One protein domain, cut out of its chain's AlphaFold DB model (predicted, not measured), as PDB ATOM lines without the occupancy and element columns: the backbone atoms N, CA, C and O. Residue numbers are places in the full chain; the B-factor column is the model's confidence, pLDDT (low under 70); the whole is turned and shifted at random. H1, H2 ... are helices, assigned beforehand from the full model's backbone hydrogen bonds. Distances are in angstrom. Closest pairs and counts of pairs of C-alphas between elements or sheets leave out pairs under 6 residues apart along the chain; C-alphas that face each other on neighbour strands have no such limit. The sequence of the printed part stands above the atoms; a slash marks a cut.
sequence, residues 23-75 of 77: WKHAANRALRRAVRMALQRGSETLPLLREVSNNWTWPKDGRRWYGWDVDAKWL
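What this domain is: This is residues 23 to 75 of the 77 residues of an uncharacterized protein of bacterium ADurb.Bin429 (UniProt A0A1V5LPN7). One long helix, H1, has the chain folded back beside it to the four-residue helix H2, which packs on it; from there a tail without a named element runs off to the small helix H3 at the far end. The tail, residues 53 to 71, makes much of the length; residues 60 to 65 stick out free, and so do residues 67 to 73, of which 72 to 73 belong to H3. The printed part has 53 residues, with three named helices in the order H1, H2, H3 and no named strand; the class is all helix, with 26 residues, under half, in named elements. It is extended, with a radius of gyration of the C-alphas of 19.4 A and spans of 61 by 18 by 11 A.

How they stand to each other: H1, residues 23 to 40, touches H2, residues 49 to 52, with residues 27 to 31 alone; the closest C-alphas, of Leu 31 and Val 52, are 6.0 A apart. H3, residues 72 to 75, is apart from both. In H1 every O i to N i+4 pair is within hydrogen-bond range; H2 and H3 are too short for such a pair, and each has its 1 O i to N i+3 pair within range.

Where its parts are: H1 is 25.7 A long, from C-alpha 23 at (13.707, -38.376, -31.414) to C-alpha 40 at (20.737, -59.021, -17.728). H3 ends at C-alpha 75 (1.896, -19.211, -49.423).

The domain as a whole: The C-alphas farthest apart, of Gly 42 and Ala 72, are 61.1 A apart. The printed part has no cut; the link from H1 to H2 is short and that from H2 to H3, 19 residues, long. The model's pLDDT is under 70 at residues 60 to 70 and 74 to 75.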
ATOM      1  N   TRP A  23      12.356 -38.221 -31.964       80.06
ATOM      2  CA  TRP A  23      13.707 -38.376 -31.414       80.06
ATOM      3  C   TRP A  23      13.706 -38.636 -29.903       80.06
ATOM      4  O   TRP A  23      14.497 -39.451 -29.432       80.06
ATOM      5  N   LYS A  24      12.784 -38.030 -29.138       83.75
ATOM      6  CA  LYS A  24      12.604 -38.325 -27.704       83.75
ATOM      7  C   LYS A  24      12.114 -39.759 -27.517       83.75
ATOM      8  O   LYS A  24      12.589 -40.472 -26.632       83.75
ATOM      9  N   HIS A  25      11.197 -40.221 -28.368       87.44
ATOM     10  CA  HIS A  25      10.745 -41.614 -28.345       87.44
ATOM     11  C   HIS A  25      11.874 -42.587 -28.703       87.44
ATOM     12  O   HIS A  25      12.028 -43.613 -28.038       87.44
ATOM     13  N   ALA A  26      12.679 -42.273 -29.720       87.88
ATOM     14  CA  ALA A  26      13.835 -43.076 -30.113       87.88
ATOM     15  C   ALA A  26      14.884 -43.155 -28.991       87.88
ATOM     16  O   ALA A  26      15.290 -44.259 -28.625       87.88
ATOM     17  N   ALA A  27      15.235 -42.018 -28.384       90.56
ATOM     18  CA  ALA A  27      16.159 -41.937 -27.254       90.56
ATOM     19  C   ALA A  27      15.696 -42.800 -26.071       90.56
ATOM     20  O   ALA A  27      16.447 -43.637 -25.572       90.56
ATOM     21  N   ASN A  28      14.426 -42.676 -25.675       91.75
ATOM     22  CA  ASN A  28      13.868 -43.461 -24.575       91.75
ATOM     23  C   ASN A  28      13.803 -44.966 -24.889       91.75
ATOM     24  O   ASN A  28      14.049 -45.793 -24.011       91.75
ATOM     25  N   ARG A  29      13.497 -45.352 -26.138       92.94
ATOM     26  CA  ARG A  29      13.541 -46.762 -26.567       92.94
ATOM     27  C   ARG A  29      14.955 -47.335 -26.474       92.94
ATOM     28  O   ARG A  29      15.123 -48.447 -25.975       92.94
ATOM     29  N   ALA A  30      15.953 -46.581 -26.928       92.31
ATOM     30  CA  ALA A  30      17.349 -46.988 -26.863       92.31
ATOM     31  C   ALA A  30      17.838 -47.105 -25.407       92.31
ATOM     32  O   ALA A  30      18.439 -48.119 -25.055       92.31
ATOM     33  N   LEU A  31      17.480 -46.148 -24.540       95.12
ATOM     34  CA  LEU A  31      17.812 -46.190 -23.114       95.12
ATOM     35  C   LEU A  31      17.230 -47.437 -22.440       95.12
ATOM     36  O   LEU A  31      17.959 -48.187 -21.798       95.12
ATOM     37  N   ARG A  32      15.938 -47.726 -22.653       94.94
ATOM     38  CA  ARG A  32      15.303 -48.938 -22.105       94.94
ATOM     39  C   ARG A  32      15.997 -50.219 -22.563       94.94
ATOM     40  O   ARG A  32      16.149 -51.153 -21.778       94.94
ATOM     41  N   ARG A  33      16.429 -50.280 -23.826       95.19
ATOM     42  CA  ARG A  33      17.193 -51.424 -24.340       95.19
ATOM     43  C   ARG A  33      18.543 -51.556 -23.632       95.19
ATOM     44  O   ARG A  33      18.886 -52.669 -23.244       95.19
ATOM     45  N   ALA A  34      19.274 -50.457 -23.462       93.62
ATOM     46  CA  ALA A  34      20.578 -50.449 -22.808       93.62
ATOM     47  C   ALA A  34      20.480 -50.845 -21.323       93.62
ATOM     48  O   ALA A  34      21.232 -51.702 -20.871       93.62
ATOM     49  N   VAL A  35      19.487 -50.321 -20.597       95.12
ATOM     50  CA  VAL A  35      19.206 -50.701 -19.202       95.12
ATOM     51  C   VAL A  35      18.879 -52.190 -19.092       95.12
ATOM     52  O   VAL A  35      19.463 -52.888 -18.272       95.12
ATOM     53  N   ARG A  36      17.998 -52.714 -19.953       95.56
ATOM     54  CA  ARG A  36      17.644 -54.143 -19.949       95.56
ATOM     55  C   ARG A  36      18.861 -55.046 -20.181       95.56
ATOM     56  O   ARG A  36      19.006 -56.055 -19.503       95.56
ATOM     57  N   MET A  37      19.733 -54.669 -21.115       94.62
ATOM     58  CA  MET A  37      21.004 -55.358 -21.368       94.62
ATOM     59  C   MET A  37      21.937 -55.321 -20.147       94.62
ATOM     60  O   MET A  37      22.556 -56.334 -19.829       94.62
ATOM     61  N   ALA A  38      22.046 -54.169 -19.480       93.94
ATOM     62  CA  ALA A  38      22.888 -53.988 -18.298       93.94
ATOM     63  C   ALA A  38      22.395 -54.839 -17.117       93.94
ATOM     64  O   ALA A  38      23.188 -55.557 -16.513       93.94
ATOM     65  N   LEU A  39      21.080 -54.844 -16.869       94.81
ATOM     66  CA  LEU A  39      20.447 -55.683 -15.848       94.81
ATOM     67  C   LEU A  39      20.675 -57.173 -16.112       94.81
ATOM     68  O   LEU A  39      21.053 -57.907 -15.207       94.81
ATOM     69  N   GLN A  40      20.508 -57.620 -17.361       94.75
ATOM     70  CA  GLN A  40      20.737 -59.021 -17.728       94.75
ATOM     71  C   GLN A  40      22.199 -59.455 -17.531       94.75
ATOM     72  O   GLN A  40      22.467 -60.628 -17.295       94.75
ATOM     73  N   ARG A  41      23.149 -58.517 -17.622       94.06
ATOM     74  CA  ARG A  41      24.577 -58.757 -17.376       94.06
ATOM     75  C   ARG A  41      24.983 -58.608 -15.906       94.06
ATOM     76  O   ARG A  41      26.153 -58.811 -15.608       94.06
ATOM     77  N   GLY A  42      24.059 -58.249 -15.012       93.00
ATOM     78  CA  GLY A  42      24.364 -58.000 -13.601       93.00
ATOM     79  C   GLY A  42      25.217 -56.750 -13.369       93.00
ATOM     80  O   GLY A  42      25.962 -56.692 -12.399       93.00
ATOM     81  N   SER A  43      25.151 -55.767 -14.271       91.69
ATOM     82  CA  SER A  43      25.894 -54.514 -14.126       91.69
ATOM     83  C   SER A  43      25.322 -53.692 -12.969       91.69
ATOM     84  O   SER A  43      24.123 -53.412 -12.953       91.69
ATOM     85  N   GLU A  44      26.172 -53.267 -12.033       88.94
ATOM     86  CA  GLU A  44      25.777 -52.373 -10.931       88.94
ATOM     87  C   GLU A  44      25.462 -50.956 -11.423       88.94
ATOM     88  O   GLU A  44      24.620 -50.255 -10.863       88.94
ATOM     89  N   THR A  45      26.118 -50.536 -12.505       90.81
ATOM     90  CA  THR A  45      25.906 -49.230 -13.123       90.81
ATOM     91  C   THR A  45      24.917 -49.333 -14.279       90.81
ATOM     92  O   THR A  45      25.034 -50.190 -15.164       90.81
ATOM     93  N   LEU A  46      23.926 -48.437 -14.268       92.62
ATOM     94  CA  LEU A  46      22.934 -48.301 -15.329       92.62
ATOM     95  C   LEU A  46      23.263 -47.106 -16.226       92.62
ATOM     96  O   LEU A  46      23.685 -46.064 -15.719       92.62
ATOM     97  N   PRO A  47      23.028 -47.230 -17.543       90.50
ATOM     98  CA  PRO A  47      23.334 -46.162 -18.474       90.50
ATOM     99  C   PRO A  47      22.436 -44.945 -18.249       90.50
ATOM    100  O   PRO A  47      21.234 -45.069 -17.990       90.50
ATOM    101  N   LEU A  48      23.013 -43.758 -18.404       90.38
ATOM    102  CA  LEU A  48      22.297 -42.489 -18.306       90.38
ATOM    103  C   LEU A  48      21.719 -42.082 -19.665       90.38
ATOM    104  O   LEU A  48      22.270 -42.379 -20.723       90.38
ATOM    105  N   LEU A  49      20.635 -41.299 -19.659       86.62
ATOM    106  CA  LEU A  49      20.007 -40.818 -20.899       86.62
ATOM    107  C   LEU A  49      20.996 -40.075 -21.816       86.62
ATOM    108  O   LEU A  49      20.896 -40.186 -23.038       86.62
ATOM    109  N   ARG A  50      21.959 -39.353 -21.227       86.19
ATOM    110  CA  ARG A  50      23.002 -38.606 -21.948       86.19
ATOM    111  C   ARG A  50      24.016 -39.487 -22.674       86.19
ATOM    112  O   ARG A  50      24.618 -39.025 -23.636       86.19
ATOM    113  N   GLU A  51      24.188 -40.729 -22.240       85.38
ATOM    114  CA  GLU A  51      25.079 -41.695 -22.892       85.38
ATOM    115  C   GLU A  51      24.436 -42.285 -24.153       85.38
ATOM    116  O   GLU A  51      25.129 -42.703 -25.073       85.38
ATOM    117  N   VAL A  52      23.100 -42.288 -24.214       84.88
ATOM    118  CA  VAL A  52      22.331 -42.854 -25.331       84.88
ATOM    119  C   VAL A  52      21.808 -41.774 -26.280       84.88
ATOM    120  O   VAL A  52      21.597 -42.025 -27.466       84.88
ATOM    121  N   SER A  53      21.575 -40.562 -25.779       85.69
ATOM    122  CA  SER A  53      21.068 -39.449 -26.575       85.69
ATOM    123  C   SER A  53      21.645 -38.120 -26.111       85.69
ATOM    124  O   SER A  53      21.740 -37.852 -24.916       85.69
ATOM    125  N   ASN A  54      21.986 -37.262 -27.066       86.06
ATOM    126  CA  ASN A  54      22.511 -35.938 -26.790       86.06
ATOM    127  C   ASN A  54      21.576 -34.877 -27.380       86.06
ATOM    128  O   ASN A  54      21.335 -34.853 -28.582       86.06
ATOM    129  N   ASN A  55      21.077 -33.964 -26.549       77.56
ATOM    130  CA  ASN A  55      20.168 -32.896 -26.972       77.56
ATOM    131  C   ASN A  55      20.796 -31.980 -28.042       77.56
ATOM    132  O   ASN A  55      20.077 -31.350 -28.812       77.56
ATOM    133  N   TRP A  56      22.129 -31.910 -28.105       77.12
ATOM    134  CA  TRP A  56      22.861 -31.159 -29.125       77.12
ATOM    135  C   TRP A  56      22.822 -31.815 -30.507       77.12
ATOM    136  O   TRP A  56      22.956 -31.110 -31.505       77.12
ATOM    137  N   THR A  57      22.631 -33.136 -30.575       75.50
ATOM    138  CA  THR A  57      22.528 -33.887 -31.838       75.50
ATOM    139  C   THR A  57      21.087 -34.063 -32.302       75.50
ATOM    140  O   THR A  57      20.846 -34.646 -33.357       75.50
ATOM    141  N   TRP A  58      20.115 -33.571 -31.532       78.31
ATOM    142  CA  TRP A  58      18.718 -33.637 -31.929       78.31
ATOM    143  C   TRP A  58      18.466 -32.741 -33.139       78.31
ATOM    144  O   TRP A  58      19.069 -31.664 -33.244       78.31
ATOM    145  N   PRO A  59      17.571 -33.158 -34.051       73.25
ATOM    146  CA  PRO A  59      17.129 -32.281 -35.117       73.25
ATOM    147  C   PRO A  59      16.557 -31.024 -34.464       73.25
ATOM    148  O   PRO A  59      15.615 -31.083 -33.675       73.25
ATOM    149  N   LYS A  60      17.184 -29.879 -34.731       67.19
ATOM    150  CA  LYS A  60      16.617 -28.608 -34.302       67.19
ATOM    151  C   LYS A  60      15.399 -28.336 -35.165       67.19
ATOM    152  O   LYS A  60      15.478 -28.501 -36.385       67.19
ATOM    153  N   ASP A  61      14.335 -27.836 -34.547       57.59
ATOM    154  CA  ASP A  61      13.249 -27.183 -35.270       57.59
ATOM    155  C   ASP A  61      13.792 -25.931 -35.954       57.59
ATOM    156  O   ASP A  61      13.782 -24.809 -35.441       57.59
ATOM    157  N   GLY A  62      14.360 -26.141 -37.134       57.47
ATOM    158  CA  GLY A  62      14.736 -25.071 -38.022       57.47
ATOM    159  C   GLY A  62      13.469 -24.542 -38.660       57.47
ATOM    160  O   GLY A  62      12.905 -25.188 -39.531       57.47
ATOM    161  N   ARG A  63      13.036 -23.337 -38.293       58.25
ATOM    162  CA  ARG A  63      12.173 -22.564 -39.188       58.25
ATOM    163  C   ARG A  63      12.897 -22.434 -40.528       58.25
ATOM    164  O   ARG A  63      13.965 -21.822 -40.578       58.25
ATOM    165  N   ARG A  64      12.364 -23.048 -41.587       61.03
ATOM    166  CA  ARG A  64      12.941 -22.910 -42.924       61.03
ATOM    167  C   ARG A  64      12.318 -21.718 -43.626       61.03
ATOM    168  O   ARG A  64      11.129 -21.423 -43.507       61.03
ATOM    169  N   TRP A  65      13.176 -21.021 -44.353       60.75
ATOM    170  CA  TRP A  65      12.746 -20.054 -45.338       60.75
ATOM    171  C   TRP A  65      12.337 -20.848 -46.566       60.75
ATOM    172  O   TRP A  65      13.101 -21.687 -47.051       60.75
ATOM    173  N   TYR A  66      11.145 -20.570 -47.071       62.59
ATOM    174  CA  TYR A  66      10.885 -20.777 -48.481       62.59
ATOM    175  C   TYR A  66      11.970 -19.986 -49.220       62.59
ATOM    176  O   TYR A  66      12.169 -18.802 -48.939       62.59
ATOM    177  N   GLY A  67      12.782 -20.668 -50.027       64.06
ATOM    178  CA  GLY A  67      13.821 -20.009 -50.813       64.06
ATOM    179  C   GLY A  67      13.220 -18.952 -51.746       64.06
ATOM    180  O   GLY A  67      12.037 -18.629 -51.698       64.06
ATOM    181  N   TRP A  68      14.028 -18.412 -52.644       62.91
ATOM    182  CA  TRP A  68      13.576 -17.354 -53.556       62.91
ATOM    183  C   TRP A  68      12.534 -17.818 -54.586       62.91
ATOM    184  O   TRP A  68      11.899 -16.981 -55.213       62.91
ATOM    185  N   ASP A  69      12.353 -19.132 -54.726       65.25
ATOM    186  CA  ASP A  69      11.691 -19.773 -55.864       65.25
ATOM    187  C   ASP A  69      10.411 -20.523 -55.459       65.25
ATOM    188  O   ASP A  69      10.156 -21.662 -55.848       65.25
ATOM    189  N   VAL A  70       9.628 -19.920 -54.563       67.81
ATOM    190  CA  VAL A  70       8.458 -20.580 -53.976       67.81
ATOM    191  C   VAL A  70       7.187 -20.028 -54.584       67.81
ATOM    192  O   VAL A  70       6.864 -18.851 -54.443       67.81
ATOM    193  N   ASP A  71       6.464 -20.919 -55.259       72.25
ATOM    194  CA  ASP A  71       5.205 -20.615 -55.926       72.25
ATOM    195  C   ASP A  71       4.182 -20.053 -54.920       72.25
ATOM    196  O   ASP A  71       3.902 -20.642 -53.870       72.25
ATOM    197  N   ALA A  72       3.616 -18.894 -55.268       72.50
ATOM    198  CA  ALA A  72       2.678 -18.138 -54.451       72.50
ATOM    199  C   ALA A  72       1.436 -18.946 -54.038       72.50
ATOM    200  O   ALA A  72       0.776 -18.582 -53.064       72.50
ATOM    201  N   LYS A  73       1.101 -20.041 -54.737       71.06
ATOM    202  CA  LYS A  73       0.025 -20.954 -54.319       71.06
ATOM    203  C   LYS A  73       0.284 -21.610 -52.958       71.06
ATOM    204  O   LYS A  73      -0.664 -21.776 -52.202       71.06
ATOM    205  N   TRP A  74       1.544 -21.901 -52.622       60.19
ATOM    206  CA  TRP A  74       1.945 -22.548 -51.362       60.19
ATOM    207  C   TRP A  74       2.013 -21.581 -50.171       60.19
ATOM    208  O   TRP A  74       2.231 -22.001 -49.040       60.19
ATOM    209  N   LEU A  75       1.854 -20.279 -50.426       67.06
ATOM    210  CA  LEU A  75       1.896 -19.211 -49.423       67.06
ATOM    211  C   LEU A  75       0.502 -18.710 -49.021       67.06
ATOM    212  O   LEU A  75       0.391 -17.795 -48.202       67.06
TER     213      LEU A  75